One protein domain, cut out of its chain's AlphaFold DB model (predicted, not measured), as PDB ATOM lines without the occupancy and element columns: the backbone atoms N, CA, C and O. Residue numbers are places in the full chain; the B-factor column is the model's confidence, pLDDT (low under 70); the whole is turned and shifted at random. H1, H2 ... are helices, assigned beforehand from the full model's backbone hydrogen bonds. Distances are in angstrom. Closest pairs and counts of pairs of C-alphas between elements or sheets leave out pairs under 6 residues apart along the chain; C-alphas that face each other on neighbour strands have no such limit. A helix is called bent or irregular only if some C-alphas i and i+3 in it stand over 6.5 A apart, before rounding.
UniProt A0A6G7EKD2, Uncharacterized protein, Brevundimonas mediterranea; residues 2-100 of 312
ATOM      1  N   THR A   2       4.109 -37.176  -0.811       38.47
ATOM      2  CA  THR A   2       3.460 -37.927   0.275       38.47
ATOM      3  C   THR A   2       4.377 -39.085   0.629       38.47
ATOM      4  O   THR A   2       4.391 -40.092  -0.072       38.47
ATOM      5  N   GLU A   3       5.200 -38.905   1.659       55.03
ATOM      6  CA  GLU A   3       5.939 -40.015   2.253       55.03
ATOM      7  C   GLU A   3       4.915 -41.009   2.804       55.03
ATOM      8  O   GLU A   3       4.097 -40.692   3.673       55.03
ATOM      9  N   HIS A   4       4.884 -42.191   2.199       61.56
ATOM     10  CA  HIS A   4       4.057 -43.288   2.662       61.56
ATOM     11  C   HIS A   4       4.853 -44.071   3.698       61.56
ATOM     12  O   HIS A   4       5.978 -44.479   3.433       61.56
ATOM     13  N   LEU A   5       4.256 -44.253   4.877       67.62
ATOM     14  CA  LEU A   5       4.752 -45.203   5.862       67.62
ATOM     15  C   LEU A   5       4.634 -46.611   5.282       67.62
ATOM     16  O   LEU A   5       3.624 -46.939   4.649       67.62
ATOM     17  N   ASP A   6       5.643 -47.435   5.541       78.12
ATOM     18  CA  ASP A   6       5.567 -48.861   5.257       78.12
ATOM     19  C   ASP A   6       4.360 -49.475   5.975       78.12
ATOM     20  O   ASP A   6       4.002 -49.078   7.088       78.12
ATOM     21  N   TYR A   7       3.732 -50.459   5.331       79.56
ATOM     22  CA  TYR A   7       2.499 -51.080   5.819       79.56
ATOM     23  C   TYR A   7       2.632 -51.594   7.263       79.56
ATOM     24  O   TYR A   7       1.761 -51.328   8.086       79.56
ATOM     25  N   GLU A   8       3.750 -52.249   7.594       78.12
ATOM     26  CA  GLU A   8       4.012 -52.777   8.941       78.12
ATOM     27  C   GLU A   8       4.143 -51.666   9.997       78.12
ATOM     28  O   GLU A   8       3.671 -51.811  11.126       78.12
ATOM     29  N   VAL A   9       4.750 -50.533   9.630       81.12
ATOM     30  CA  VAL A   9       4.922 -49.377  10.522       81.12
ATOM     31  C   VAL A   9       3.577 -48.705  10.781       81.12
ATOM     32  O   VAL A   9       3.249 -48.373  11.919       81.12
ATOM     33  N   GLU A  10       2.770 -48.540   9.733       84.75
ATOM     34  CA  GLU A  10       1.427 -47.978   9.844       84.75
ATOM     35  C   GLU A  10       0.485 -48.895  10.643       84.75
ATOM     36  O   GLU A  10      -0.314 -48.405  11.444       84.75
ATOM     37  N   GLU A  11       0.591 -50.217  10.489       85.75
ATOM     38  CA  GLU A  11      -0.175 -51.187  11.277       85.75
ATOM     39  C   GLU A  11       0.207 -51.132  12.764       85.75
ATOM     40  O   GLU A  11      -0.672 -51.010  13.625       85.75
ATOM     41  N   HIS A  12       1.508 -51.129  13.082       86.56
ATOM     42  CA  HIS A  12       1.988 -51.021  14.467       86.56
ATOM     43  C   HIS A  12       1.579 -49.691  15.114       86.56
ATOM     44  O   HIS A  12       1.094 -49.679  16.250       86.56
ATOM     45  N   ARG A  13       1.673 -48.576  14.373       90.00
ATOM     46  CA  ARG A  13       1.197 -47.254  14.809       90.00
ATOM     47  C   ARG A  13      -0.288 -47.270  15.153       90.00
ATOM     48  O   ARG A  13      -0.674 -46.822  16.230       90.00
ATOM     49  N   ARG A  14      -1.131 -47.788  14.253       88.88
ATOM     50  CA  ARG A  14      -2.586 -47.860  14.465       88.88
ATOM     51  C   ARG A  14      -2.926 -48.704  15.681       88.88
ATOM     52  O   ARG A  14      -3.739 -48.276  16.493       88.88
ATOM     53  N   ALA A  15      -2.265 -49.849  15.843       88.56
ATOM     54  CA  ALA A  15      -2.445 -50.695  17.015       88.56
ATOM     55  C   ALA A  15      -2.029 -49.976  18.311       88.56
ATOM     56  O   ALA A  15      -2.680 -50.133  19.342       88.56
ATOM     57  N   TRP A  16      -0.964 -49.169  18.273       90.62
ATOM     58  CA  TRP A  16      -0.553 -48.340  19.406       90.62
ATOM     59  C   TRP A  16      -1.602 -47.271  19.744       90.62
ATOM     60  O   TRP A  16      -2.002 -47.160  20.903       90.62
ATOM     61  N   VAL A  17      -2.100 -46.545  18.738       89.19
ATOM     62  CA  VAL A  17      -3.146 -45.517  18.896       89.19
ATOM     63  C   VAL A  17      -4.426 -46.123  19.467       89.19
ATOM     64  O   VAL A  17      -4.983 -45.584  20.420       89.19
ATOM     65  N   ASP A  18      -4.852 -47.278  18.952       88.94
ATOM     66  CA  ASP A  18      -6.044 -47.985  19.425       88.94
ATOM     67  C   ASP A  18      -5.896 -48.427  20.887       88.94
ATOM     68  O   ASP A  18      -6.798 -48.199  21.692       88.94
ATOM     69  N   ARG A  19      -4.730 -48.970  21.275       89.50
ATOM     70  CA  ARG A  19      -4.433 -49.297  22.683       89.50
ATOM     71  C   ARG A  19      -4.452 -48.060  23.575       89.50
ATOM     72  O   ARG A  19      -4.969 -48.117  24.689       89.50
ATOM     73  N   LYS A  20      -3.893 -46.942  23.105       88.62
ATOM     74  CA  LYS A  20      -3.851 -45.689  23.864       88.62
ATOM     75  C   LYS A  20      -5.256 -45.128  24.078       88.62
ATOM     76  O   LYS A  20      -5.614 -44.816  25.211       88.62
ATOM     77  N   ILE A  21      -6.071 -45.086  23.030       86.81
ATOM     78  CA  ILE A  21      -7.482 -44.695  23.109       86.81
ATOM     79  C   ILE A  21      -8.240 -45.602  24.077       86.81
ATOM     80  O   ILE A  21      -8.894 -45.088  24.983       86.81
ATOM     81  N   ALA A  22      -8.097 -46.923  23.948       86.50
ATOM     82  CA  ALA A  22      -8.761 -47.877  24.833       86.50
ATOM     83  C   ALA A  22      -8.349 -47.690  26.304       86.50
ATOM     84  O   ALA A  22      -9.190 -47.742  27.197       86.50
ATOM     85  N   SER A  23      -7.073 -47.378  26.564       85.75
ATOM     86  CA  SER A  23      -6.579 -47.108  27.924       85.75
ATOM     87  C   SER A  23      -7.172 -45.847  28.561       85.75
ATOM     88  O   SER A  23      -7.206 -45.734  29.783       85.75
ATOM     89  N   VAL A  24      -7.636 -44.900  27.742       81.31
ATOM     90  CA  VAL A  24      -8.145 -43.597  28.185       81.31
ATOM     91  C   VAL A  24      -9.672 -43.563  28.227       81.31
ATOM     92  O   VAL A  24     -10.244 -42.958  29.129       81.31
ATOM     93  N   MET A  25     -10.334 -44.185  27.250       80.25
ATOM     94  CA  MET A  25     -11.776 -44.042  27.001       80.25
ATOM     95  C   MET A  25     -12.536 -45.376  27.073       80.25
ATOM     96  O   MET A  25     -13.755 -45.393  26.929       80.25
ATOM     97  N   GLY A  26     -11.838 -46.492  27.313       78.62
ATOM     98  CA  GLY A  26     -12.391 -47.843  27.201       78.62
ATOM     99  C   GLY A  26     -12.597 -48.282  25.747       78.62
ATOM    100  O   GLY A  26     -12.206 -47.588  24.810       78.62
ATOM    101  N   ASP A  27     -13.247 -49.430  25.546       70.19
ATOM    102  CA  ASP A  27     -13.451 -50.056  24.225       70.19
ATOM    103  C   ASP A  27     -14.525 -49.365  23.348       70.19
ATOM    104  O   ASP A  27     -15.169 -49.992  22.504       70.19
ATOM    105  N   ASP A  28     -14.754 -48.059  23.519       68.06
ATOM    106  CA  ASP A  28     -15.689 -47.320  22.671       68.06
ATOM    107  C   ASP A  28     -15.055 -46.993  21.309       68.06
ATOM    108  O   ASP A  28     -14.289 -46.041  21.145       68.06
ATOM    109  N   HIS A  29     -15.429 -47.757  20.284       59.50
ATOM    110  CA  HIS A  29     -14.980 -47.540  18.907       59.50
ATOM    111  C   HIS A  29     -15.313 -46.146  18.347       59.50
ATOM    112  O   HIS A  29     -14.622 -45.678  17.438       59.50
ATOM    113  N   LYS A  30     -16.329 -45.440  18.873       63.25
ATOM    114  CA  LYS A  30     -16.626 -44.059  18.444       63.25
ATOM    115  C   LYS A  30     -15.565 -43.069  18.916       63.25
ATOM    116  O   LYS A  30     -15.355 -42.045  18.265       63.25
ATOM    117  N   ALA A  31     -14.857 -43.397  19.990       65.56
ATOM    118  CA  ALA A  31     -13.837 -42.555  20.591       65.56
ATOM    119  C   ALA A  31     -12.609 -42.375  19.673       65.56
ATOM    120  O   ALA A  31     -11.974 -41.319  19.675       65.56
ATOM    121  N   ARG A  32     -12.349 -43.346  18.782       64.88
ATOM    122  CA  ARG A  32     -11.316 -43.265  17.733       64.88
ATOM    123  C   ARG A  32     -11.547 -42.136  16.734       64.88
ATOM    124  O   ARG A  32     -10.596 -41.520  16.266       64.88
ATOM    125  N   HIS A  33     -12.806 -41.856  16.418       70.88
ATOM    126  CA  HIS A  33     -13.179 -40.800  15.476       70.88
ATOM    127  C   HIS A  33     -13.459 -39.458  16.169       70.88
ATOM    128  O   HIS A  33     -13.761 -38.466  15.501       70.88
ATOM    129  N   GLY A  34     -13.333 -39.416  17.499       78.25
ATOM    130  CA  GLY A  34     -13.395 -38.196  18.291       78.25
ATOM    131  C   GLY A  34     -12.218 -37.254  18.025       78.25
ATOM    132  O   GLY A  34     -11.291 -37.553  17.273       78.25
ATOM    133  N   GLU A  35     -12.257 -36.077  18.640       83.06
ATOM    134  CA  GLU A  35     -11.224 -35.045  18.478       83.06
ATOM    135  C   GLU A  35      -9.862 -35.517  19.003       83.06
ATOM    136  O   GLU A  35      -8.867 -35.393  18.294       83.06
ATOM    137  N   TYR A  36      -9.830 -36.156  20.179       86.38
ATOM    138  CA  TYR A  36      -8.608 -36.735  20.743       86.38
ATOM    139  C   TYR A  36      -8.030 -37.836  19.854       86.38
ATOM    140  O   TYR A  36      -6.837 -37.820  19.572       86.38
ATOM    141  N   GLY A  37      -8.866 -38.755  19.359       87.25
ATOM    142  CA  GLY A  37      -8.418 -39.831  18.473       87.25
ATOM    143  C   GLY A  37      -7.823 -39.308  17.165       87.25
ATOM    144  O   GLY A  37      -6.752 -39.753  16.763       87.25
ATOM    145  N   ARG A  38      -8.459 -38.305  16.539       86.88
ATOM    146  CA  ARG A  38      -7.943 -37.655  15.320       86.88
ATOM    147  C   ARG A  38      -6.629 -36.912  15.562       86.88
ATOM    148  O   ARG A  38      -5.713 -37.027  14.754       86.88
ATOM    149  N   LEU A  39      -6.532 -36.178  16.669       89.69
ATOM    150  CA  LEU A  39      -5.321 -35.448  17.034       89.69
ATOM    151  C   LEU A  39      -4.160 -36.405  17.336       89.69
ATOM    152  O   LEU A  39      -3.058 -36.225  16.823       89.69
ATOM    153  N   LEU A  40      -4.424 -37.462  18.106       90.94
ATOM    154  CA  LEU A  40      -3.444 -38.499  18.411       90.94
ATOM    155  C   LEU A  40      -2.986 -39.229  17.141       90.94
ATOM    156  O   LEU A  40      -1.793 -39.481  16.982       90.94
ATOM    157  N   ASP A  41      -3.896 -39.535  16.214       89.75
ATOM    158  CA  ASP A  41      -3.563 -40.172  14.937       89.75
ATOM    159  C   ASP A  41      -2.620 -39.300  14.086       89.75
ATOM    160  O   ASP A  41      -1.591 -39.796  13.627       89.75
ATOM    161  N   GLY A  42      -2.901 -37.999  13.946       89.31
ATOM    162  CA  GLY A  42      -2.051 -37.067  13.186       89.31
ATOM    163  C   GLY A  42      -0.657 -36.881  13.797       89.31
ATOM    164  O   GLY A  42       0.368 -37.008  13.118       89.31
ATOM    165  N   VAL A  43      -0.603 -36.682  15.115       91.06
ATOM    166  CA  VAL A  43       0.649 -36.506  15.863       91.06
ATOM    167  C   VAL A  43       1.518 -37.766  15.803       91.06
ATOM    168  O   VAL A  43       2.706 -37.696  15.487       91.06
ATOM    169  N   THR A  44       0.923 -38.939  16.041       91.25
ATOM    170  CA  THR A  44       1.644 -40.223  15.976       91.25
ATOM    171  C   THR A  44       2.074 -40.583  14.561       91.25
ATOM    172  O   THR A  44       3.102 -41.232  14.385       91.25
ATOM    173  N   ARG A  45       1.331 -40.159  13.533       90.81
ATOM    174  CA  ARG A  45       1.749 -40.337  12.140       90.81
ATOM    175  C   ARG A  45       3.011 -39.540  11.833       90.81
ATOM    176  O   ARG A  45       3.901 -40.061  11.166       90.81
ATOM    177  N   THR A  46       3.115 -38.319  12.349       88.75
ATOM    178  CA  THR A  46       4.325 -37.509  12.168       88.75
ATOM    179  C   THR A  46       5.507 -38.095  12.942       88.75
ATOM    180  O   THR A  46       6.578 -38.272  12.368       88.75
ATOM    181  N   ALA A  47       5.282 -38.529  14.187       87.56
ATOM    182  CA  ALA A  47       6.279 -39.263  14.972       87.56
ATOM    183  C   ALA A  47       6.803 -40.509  14.234       87.56
ATOM    184  O   ALA A  47       8.003 -40.769  14.209       87.56
ATOM    185  N   ALA A  48       5.904 -41.269  13.602       86.44
ATOM    186  CA  ALA A  48       6.255 -42.459  12.836       86.44
ATOM    187  C   ALA A  48       7.150 -42.134  11.630       86.44
ATOM    188  O   ALA A  48       8.129 -42.840  11.388       86.44
ATOM    189  N   LEU A  49       6.850 -41.060  10.894       85.94
ATOM    190  CA  LEU A  49       7.673 -40.610   9.766       85.94
ATOM    191  C   LEU A  49       9.068 -40.168  10.231       85.94
ATOM    192  O   LEU A  49      10.073 -40.558   9.636       85.94
ATOM    193  N   GLU A  50       9.146 -39.418  11.332       83.56
ATOM    194  CA  GLU A  50      10.420 -39.001  11.925       83.56
ATOM    195  C   GLU A  50      11.256 -40.194  12.410       83.56
ATOM    196  O   GLU A  50      12.472 -40.224  12.189       83.56
ATOM    197  N   ALA A  51      10.611 -41.199  13.009       81.50
ATOM    198  CA  ALA A  51      11.256 -42.432  13.450       81.50
ATOM    199  C   ALA A  51      11.833 -43.228  12.271       81.50
ATOM    200  O   ALA A  51      12.981 -43.672  12.331       81.50
ATOM    201  N   VAL A  52      11.081 -43.360  11.173       78.94
ATOM    202  CA  VAL A  52      11.550 -44.019   9.942       78.94
ATOM    203  C   VAL A  52      12.737 -43.261   9.345       78.94
ATOM    204  O   VAL A  52      13.774 -43.859   9.047       78.94
ATOM    205  N   ALA A  53      12.651 -41.931   9.259       77.69
ATOM    206  CA  ALA A  53      13.754 -41.099   8.790       77.69
ATOM    207  C   ALA A  53      15.004 -41.219   9.687       77.69
ATOM    208  O   ALA A  53      16.133 -41.241   9.193       77.69
ATOM    209  N   ALA A  54      14.832 -41.321  11.009       74.25
ATOM    210  CA  ALA A  54      15.925 -41.562  11.950       74.25
ATOM    211  C   ALA A  54      16.545 -42.962  11.786       74.25
ATOM    212  O   ALA A  54      17.771 -43.081  11.769       74.25
ATOM    213  N   GLY A  55      15.722 -43.994  11.592       70.00
ATOM    214  CA  GLY A  55      16.166 -45.367  11.343       70.00
ATOM    215  C   GLY A  55      17.002 -45.496  10.068       70.00
ATOM    216  O   GLY A  55      18.080 -46.092  10.099       70.00
ATOM    217  N   HIS A  56      16.576 -44.855   8.974       64.81
ATOM    218  CA  HIS A  56      17.350 -44.814   7.729       64.81
ATOM    219  C   HIS A  56      18.710 -44.127   7.893       64.81
ATOM    220  O   HIS A  56      19.700 -44.583   7.322       64.81
ATOM    221  N   ARG A  57      18.796 -43.065   8.707       62.19
ATOM    222  CA  ARG A  57      20.069 -42.375   8.989       62.19
ATOM    223  C   ARG A  57      21.054 -43.232   9.786       62.19
ATOM    224  O   ARG A  57      22.259 -43.059   9.627       62.19
ATOM    225  N   HIS A  58      20.560 -44.149  10.618       60.81
ATOM    226  CA  HIS A  58      21.391 -44.996  11.477       60.81
ATOM    227  C   HIS A  58      21.745 -46.366  10.885       60.81
ATOM    228  O   HIS A  58      22.489 -47.110  11.521       60.81
ATOM    229  N   ASN A  59      21.291 -46.677   9.663       57.69
ATOM    230  CA  ASN A  59      21.634 -47.905   8.937       57.69
ATOM    231  C   ASN A  59      21.402 -49.186   9.777       57.69
ATOM    232  O   ASN A  59      22.189 -50.132   9.723       57.69
ATOM    233  N   ASP A  60      20.342 -49.200  10.598       54.25
ATOM    234  CA  ASP A  60      20.035 -50.335  11.471       54.25
ATOM    235  C   ASP A  60      19.465 -51.502  10.655       54.25
ATOM    236  O   ASP A  60      18.303 -51.512  10.255       54.25
ATOM    237  N   THR A  61      20.293 -52.521  10.436       45.75
ATOM    238  CA  THR A  61      19.925 -53.760   9.740       45.75
ATOM    239  C   THR A  61      19.172 -54.758  10.627       45.75
ATOM    240  O   THR A  61      18.764 -55.809  10.139       45.75
ATOM    241  N   THR A  62      19.013 -54.490  11.933       48.31
ATOM    242  CA  THR A  62      18.436 -55.451  12.898       48.31
ATOM    243  C   THR A  62      16.967 -55.200  13.241       48.31
ATOM    244  O   THR A  62      16.320 -56.069  13.830       48.31
ATOM    245  N   GLY A  63      16.424 -54.022  12.908       56.66
ATOM    246  CA  GLY A  63      15.019 -53.660  13.141       56.66
ATOM    247  C   GLY A  63      14.598 -53.603  14.621       56.66
ATOM    248  O   GLY A  63      13.403 -53.508  14.920       56.66
ATOM    249  N   ARG A  64      15.549 -53.701  15.562       51.66
ATOM    250  CA  ARG A  64      15.316 -53.584  17.014       51.66
ATOM    251  C   ARG A  64      15.542 -52.163  17.511       51.66
ATOM    252  O   ARG A  64      14.754 -51.699  18.331       51.66
ATOM    253  N   TYR A  65      16.567 -51.473  17.009       51.56
ATOM    254  CA  TYR A  65      16.809 -50.075  17.362       51.56
ATOM    255  C   TYR A  65      15.687 -49.197  16.797       51.56
ATOM    256  O   TYR A  65      15.120 -48.384  17.520       51.56
ATOM    257  N   GLY A  66      15.258 -49.479  15.560       61.72
ATOM    258  CA  GLY A  66      14.099 -48.826  14.948       61.72
ATOM    259  C   GLY A  66      12.799 -48.958  15.756       61.72
ATOM    260  O   GLY A  66      12.084 -47.974  15.893       61.72
ATOM    261  N   ARG A  67      12.508 -50.128  16.351       66.50
ATOM    262  CA  ARG A  67      11.268 -50.353  17.125       66.50
ATOM    263  C   ARG A  67      11.237 -49.634  18.475       66.50
ATOM    264  O   ARG A  67      10.214 -49.050  18.810       66.50
ATOM    265  N   ASN A  68      12.343 -49.635  19.220       72.31
ATOM    266  CA  ASN A  68      12.398 -48.935  20.509       72.31
ATOM    267  C   ASN A  68      12.304 -47.415  20.318       72.31
ATOM    268  O   ASN A  68      11.515 -46.764  20.993       72.31
ATOM    269  N   VAL A  69      13.044 -46.864  19.345       75.50
ATOM    270  CA  VAL A  69      12.979 -45.432  19.003       75.50
ATOM    271  C   VAL A  69      11.584 -45.053  18.501       75.50
ATOM    272  O   VAL A  69      11.074 -43.992  18.847       75.50
ATOM    273  N   PHE A  70      10.941 -45.929  17.727       80.94
ATOM    274  CA  PHE A  70       9.572 -45.726  17.266       80.94
ATOM    275  C   PHE A  70       8.579 -45.611  18.429       80.94
ATOM    276  O   PHE A  70       7.863 -44.616  18.517       80.94
ATOM    277  N   ASP A  71       8.561 -46.582  19.349       84.50
ATOM    278  CA  ASP A  71       7.646 -46.563  20.497       84.50
ATOM    279  C   ASP A  71       7.930 -45.376  21.439       84.50
ATOM    280  O   ASP A  71       6.991 -44.762  21.953       84.50
ATOM    281  N   GLU A  72       9.201 -45.000  21.625       84.94
ATOM    282  CA  GLU A  72       9.598 -43.807  22.385       84.94
ATOM    283  C   GLU A  72       9.102 -42.511  21.732       84.94
ATOM    284  O   GLU A  72       8.571 -41.641  22.424       84.94
ATOM    285  N   MET A  73       9.214 -42.383  20.405       85.38
ATOM    286  CA  MET A  73       8.707 -41.221  19.672       85.38
ATOM    287  C   MET A  73       7.181 -41.142  19.717       85.38
ATOM    288  O   MET A  73       6.642 -40.060  19.944       85.38
ATOM    289  N   LEU A  74       6.475 -42.271  19.574       88.94
ATOM    290  CA  LEU A  74       5.019 -42.314  19.741       88.94
ATOM    291  C   LEU A  74       4.602 -41.875  21.149       88.94
ATOM    292  O   LEU A  74       3.695 -41.051  21.305       88.94
ATOM    293  N   ALA A  75       5.288 -42.387  22.175       88.12
ATOM    294  CA  ALA A  75       5.035 -42.011  23.558       88.12
ATOM    295  C   ALA A  75       5.281 -40.512  23.776       88.12
ATOM    296  O   ALA A  75       4.375 -39.822  24.247       88.12
ATOM    297  N   ALA A  76       6.442 -39.991  23.367       86.88
ATOM    298  CA  ALA A  76       6.799 -38.579  23.501       86.88
ATOM    299  C   ALA A  76       5.797 -37.654  22.793       86.88
ATOM    300  O   ALA A  76       5.389 -36.638  23.357       86.88
ATOM    301  N   ALA A  77       5.350 -38.030  21.594       88.06
ATOM    302  CA  ALA A  77       4.385 -37.262  20.819       88.06
ATOM    303  C   ALA A  77       2.990 -37.231  21.471       88.06
ATOM    304  O   ALA A  77       2.281 -36.231  21.384       88.06
ATOM    305  N   SER A  78       2.595 -38.297  22.174       90.38
ATOM    306  CA  SER A  78       1.293 -38.349  22.851       90.38
ATOM    307  C   SER A  78       1.209 -37.519  24.136       90.38
ATOM    308  O   SER A  78       0.118 -37.092  24.510       90.38
ATOM    309  N   VAL A  79       2.340 -37.249  24.800       90.50
ATOM    310  CA  VAL A  79       2.373 -36.595  26.122       90.50
ATOM    311  C   VAL A  79       1.687 -35.218  26.130       90.50
ATOM    312  O   VAL A  79       0.849 -34.986  27.006       90.50
ATOM    313  N   PRO A  80       1.962 -34.293  25.187       90.25
ATOM    314  CA  PRO A  80       1.257 -33.013  25.140       90.25
ATOM    315  C   PRO A  80      -0.250 -33.166  24.905       90.25
ATOM    316  O   PRO A  80      -1.031 -32.388  25.441       90.25
ATOM    317  N   ILE A  81      -0.669 -34.180  24.146       90.62
ATOM    318  CA  ILE A  81      -2.084 -34.423  23.829       90.62
ATOM    319  C   ILE A  81      -2.830 -34.949  25.059       90.62
ATOM    320  O   ILE A  81      -3.940 -34.504  25.353       90.62
ATOM    321  N   ASP A  82      -2.195 -35.835  25.825       87.75
ATOM    322  CA  ASP A  82      -2.729 -36.314  27.098       87.75
ATOM    323  C   ASP A  82      -2.862 -35.180  28.113       87.75
ATOM    324  O   ASP A  82      -3.905 -35.046  28.752       87.75
ATOM    325  N   HIS A  83      -1.843 -34.330  28.247       87.81
ATOM    326  CA  HIS A  83      -1.928 -33.187  29.153       87.81
ATOM    327  C   HIS A  83      -2.963 -32.153  28.694       87.81
ATOM    328  O   HIS A  83      -3.670 -31.598  29.532       87.81
ATOM    329  N   LEU A  84      -3.114 -31.933  27.381       88.44
ATOM    330  CA  LEU A  84      -4.164 -31.063  26.849       88.44
ATOM    331  C   LEU A  84      -5.553 -31.578  27.237       88.44
ATOM    332  O   LEU A  84      -6.402 -30.792  27.645       88.44
ATOM    333  N   ARG A  85      -5.780 -32.896  27.172       86.56
ATOM    334  CA  ARG A  85      -7.028 -33.513  27.646       86.56
ATOM    335  C   ARG A  85      -7.285 -33.188  29.119       86.56
ATOM    336  O   ARG A  85      -8.391 -32.785  29.465       86.56
ATOM    337  N   TYR A  86      -6.274 -33.323  29.977       82.56
ATOM    338  CA  TYR A  86      -6.413 -33.008  31.403       82.56
ATOM    339  C   TYR A  86      -6.712 -31.528  31.666       82.56
ATOM    340  O   TYR A  86      -7.481 -31.227  32.574       82.56
ATOM    341  N   ALA A  87      -6.197 -30.613  30.841       84.00
ATOM    342  CA  ALA A  87      -6.512 -29.189  30.956       84.00
ATOM    343  C   ALA A  87      -8.004 -28.875  30.701       84.00
ATOM    344  O   ALA A  87      -8.518 -27.873  31.205       84.00
ATOM    345  N   PHE A  88      -8.712 -29.736  29.957       80.19
ATOM    346  CA  PHE A  88     -10.145 -29.605  29.651       80.19
ATOM    347  C   PHE A  88     -11.054 -30.565  30.428       80.19
ATOM    348  O   PHE A  88     -12.281 -30.455  30.336       80.19
ATOM    349  N   ALA A  89     -10.480 -31.488  31.196       73.06
ATOM    350  CA  ALA A  89     -11.227 -32.430  32.010       73.06
ATOM    351  C   ALA A  89     -11.845 -31.722  33.238       73.06
ATOM    352  O   ALA A  89     -11.129 -31.056  33.988       73.06
ATOM    353  N   PRO A  90     -13.158 -31.879  33.509       66.31
ATOM    354  CA  PRO A  90     -13.797 -31.354  34.718       66.31
ATOM    355  C   PRO A  90     -13.295 -32.019  36.007       66.31
ATOM    356  O   PRO A  90     -13.451 -31.460  37.091       66.31
ATOM    357  N   SER A  91     -12.748 -33.233  35.905       69.12
ATOM    358  CA  SER A  91     -12.184 -34.002  37.013       69.12
ATOM    359  C   SER A  91     -11.107 -34.965  36.513       69.12
ATOM    360  O   SER A  91     -11.077 -35.330  35.339       69.12
ATOM    361  N   TRP A  92     -10.239 -35.416  37.421       62.50
ATOM    362  CA  TRP A  92      -9.175 -36.388  37.133       62.50
ATOM    363  C   TRP A  92      -9.693 -37.729  36.582       62.50
ATOM    364  O   TRP A  92      -8.969 -38.399  35.851       62.50
ATOM    365  N   ASP A  93     -10.950 -38.073  36.882       66.06
ATOM    366  CA  ASP A  93     -11.625 -39.300  36.437       66.06
ATOM    367  C   ASP A  93     -12.374 -39.137  35.095       66.06
ATOM    368  O   ASP A  93     -13.118 -40.032  34.683       66.06
ATOM    369  N   ASP A  94     -12.242 -37.992  34.408       68.75
ATOM    370  CA  ASP A  94     -12.920 -37.779  33.126       68.75
ATOM    371  C   ASP A  94     -12.255 -38.564  31.978       68.75
ATOM    372  O   ASP A  94     -11.205 -38.202  31.434       68.75
ATOM    373  N   ASN A  95     -12.944 -39.621  31.550       70.38
ATOM    374  CA  ASN A  95     -12.562 -40.484  30.431       70.38
ATOM    375  C   ASN A  95     -13.187 -40.054  29.090       70.38
ATOM    376  O   ASN A  95     -13.166 -40.815  28.130       70.38
ATOM    377  N   SER A  96     -13.753 -38.844  28.985       68.81
ATOM    378  CA  SER A  96     -14.483 -38.406  27.783       68.81
ATOM    379  C   SER A  96     -13.611 -38.069  26.565       68.81
ATOM    380  O   SER A  96     -14.153 -37.717  25.519       68.81
ATOM    381  N   GLY A  97     -12.276 -38.141  26.682       70.94
ATOM    382  CA  GLY A  97     -11.355 -37.796  25.591       70.94
ATOM    383  C   GLY A  97     -11.537 -36.377  25.057       70.94
ATOM    384  O   GLY A  97     -11.238 -36.116  23.894       70.94
ATOM    385  N   ARG A  98     -12.088 -35.470  25.870       77.00
ATOM    386  CA  ARG A  98     -12.333 -34.096  25.452       77.00
ATOM    387  C   ARG A  98     -11.013 -33.364  25.269       77.00
ATOM    388  O   ARG A  98     -10.203 -33.276  26.185       77.00
ATOM    389  N   VAL A  99     -10.834 -32.823  24.076       84.19
ATOM    390  CA  VAL A  99      -9.778 -31.870  23.741       84.19
ATOM    391  C   VAL A  99     -10.437 -30.628  23.152       84.19
ATOM    392  O   VAL A  99     -11.663 -30.537  23.073       84.19
ATOM    393  N   TRP A 100      -9.633 -29.632  22.799       88.81
ATOM    394  CA  TRP A 100     -10.154 -28.423  22.191       88.81
ATOM    395  C   TRP A 100     -10.635 -28.668  20.755       88.81
ATOM    396  O   TRP A 100      -9.931 -29.281  19.949       88.81
TER     397      TRP A 100
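What this domain is: This is residues 2 to 100 of the 312 residues of an uncharacterized protein of Brevundimonas mediterranea (UniProt A0A6G7EKD2). Look for an elongated bundle in which the longest helices, H3 and the bent but nearly straight H4, fold into a hairpin, and H1 packs at a slant on residues 37 to 48 of H3. The short H2 sits where the chain turns from H1 into H3, and residues 89 to 100 form a tail without a named element after H4. The printed part has 99 residues with four named helices, H1 to H4 in chain order, and no named strand: the class is all helix. The whole is compact, with a radius of gyration of the C-alphas of 14.5 A, and spans 47 by 24 by 22 A.

How they stand to each other: Begin with H3, residues 35 to 58. H4, residues 65 to 88, was assigned as one helix by its hydrogen bonds but is bent: C-alphas 77 and 80 are 6.8 A apart, and arms H4a, residues 65 to 77, and H4b, residues 80 to 88, stand at a shallow tilt of 22 degrees. H3 and H4a touch as a helical hairpin, opposite ways at a shallow tilt of 33 degrees, only just short of steep; their closest C-alphas, Ala 51 and Phe 70, are 5.3 A apart. With residues 36 to 40 alone, H3 touches H4b, closest at C-alphas Leu 40 and Ile 81, 6.9 A. H1, residues 7 to 25, touches H3 at a steep tilt of 38 degrees, opposite ways, closest at C-alphas Val 17 and Asp 41, 6.7 A. H1, H3 and H4a form an up and down bundle, each running against the one before it. H1 touches H2, residues 29 to 33, with residues 18 to 25 alone, closest at C-alphas Ile 21 and Arg 32, 6.8 A. Every O i to N i+4 pair is within hydrogen-bond range in H1, H3, H4a and H4b; H2 has 0 of 1, and 1 of 2 O i to N i+3 pairs.

Where its parts are: Find C-alpha 35 at (-11.224, -35.045, 18.478); from there H3 runs 34.8 A to C-alpha 58. H1 begins at C-alpha 7, (2.499, -51.080, 5.819), and is 26.5 A long; H2 is 7.8 A, H4a 18.2 A and H4b 12.7 A, ending at C-alpha 88, (-10.145, -29.605, 29.651).

The domain as a whole: The C-alphas farthest apart, Thr 61 and Pro 90, are 47.6 A apart. The printed part has no cut, and no link between its helices is long. Mean pLDDT of the printed part is 77.6; residues 2 to 5, 28 to 32, 56 to 67, 90 to 94 and 96 are under 70.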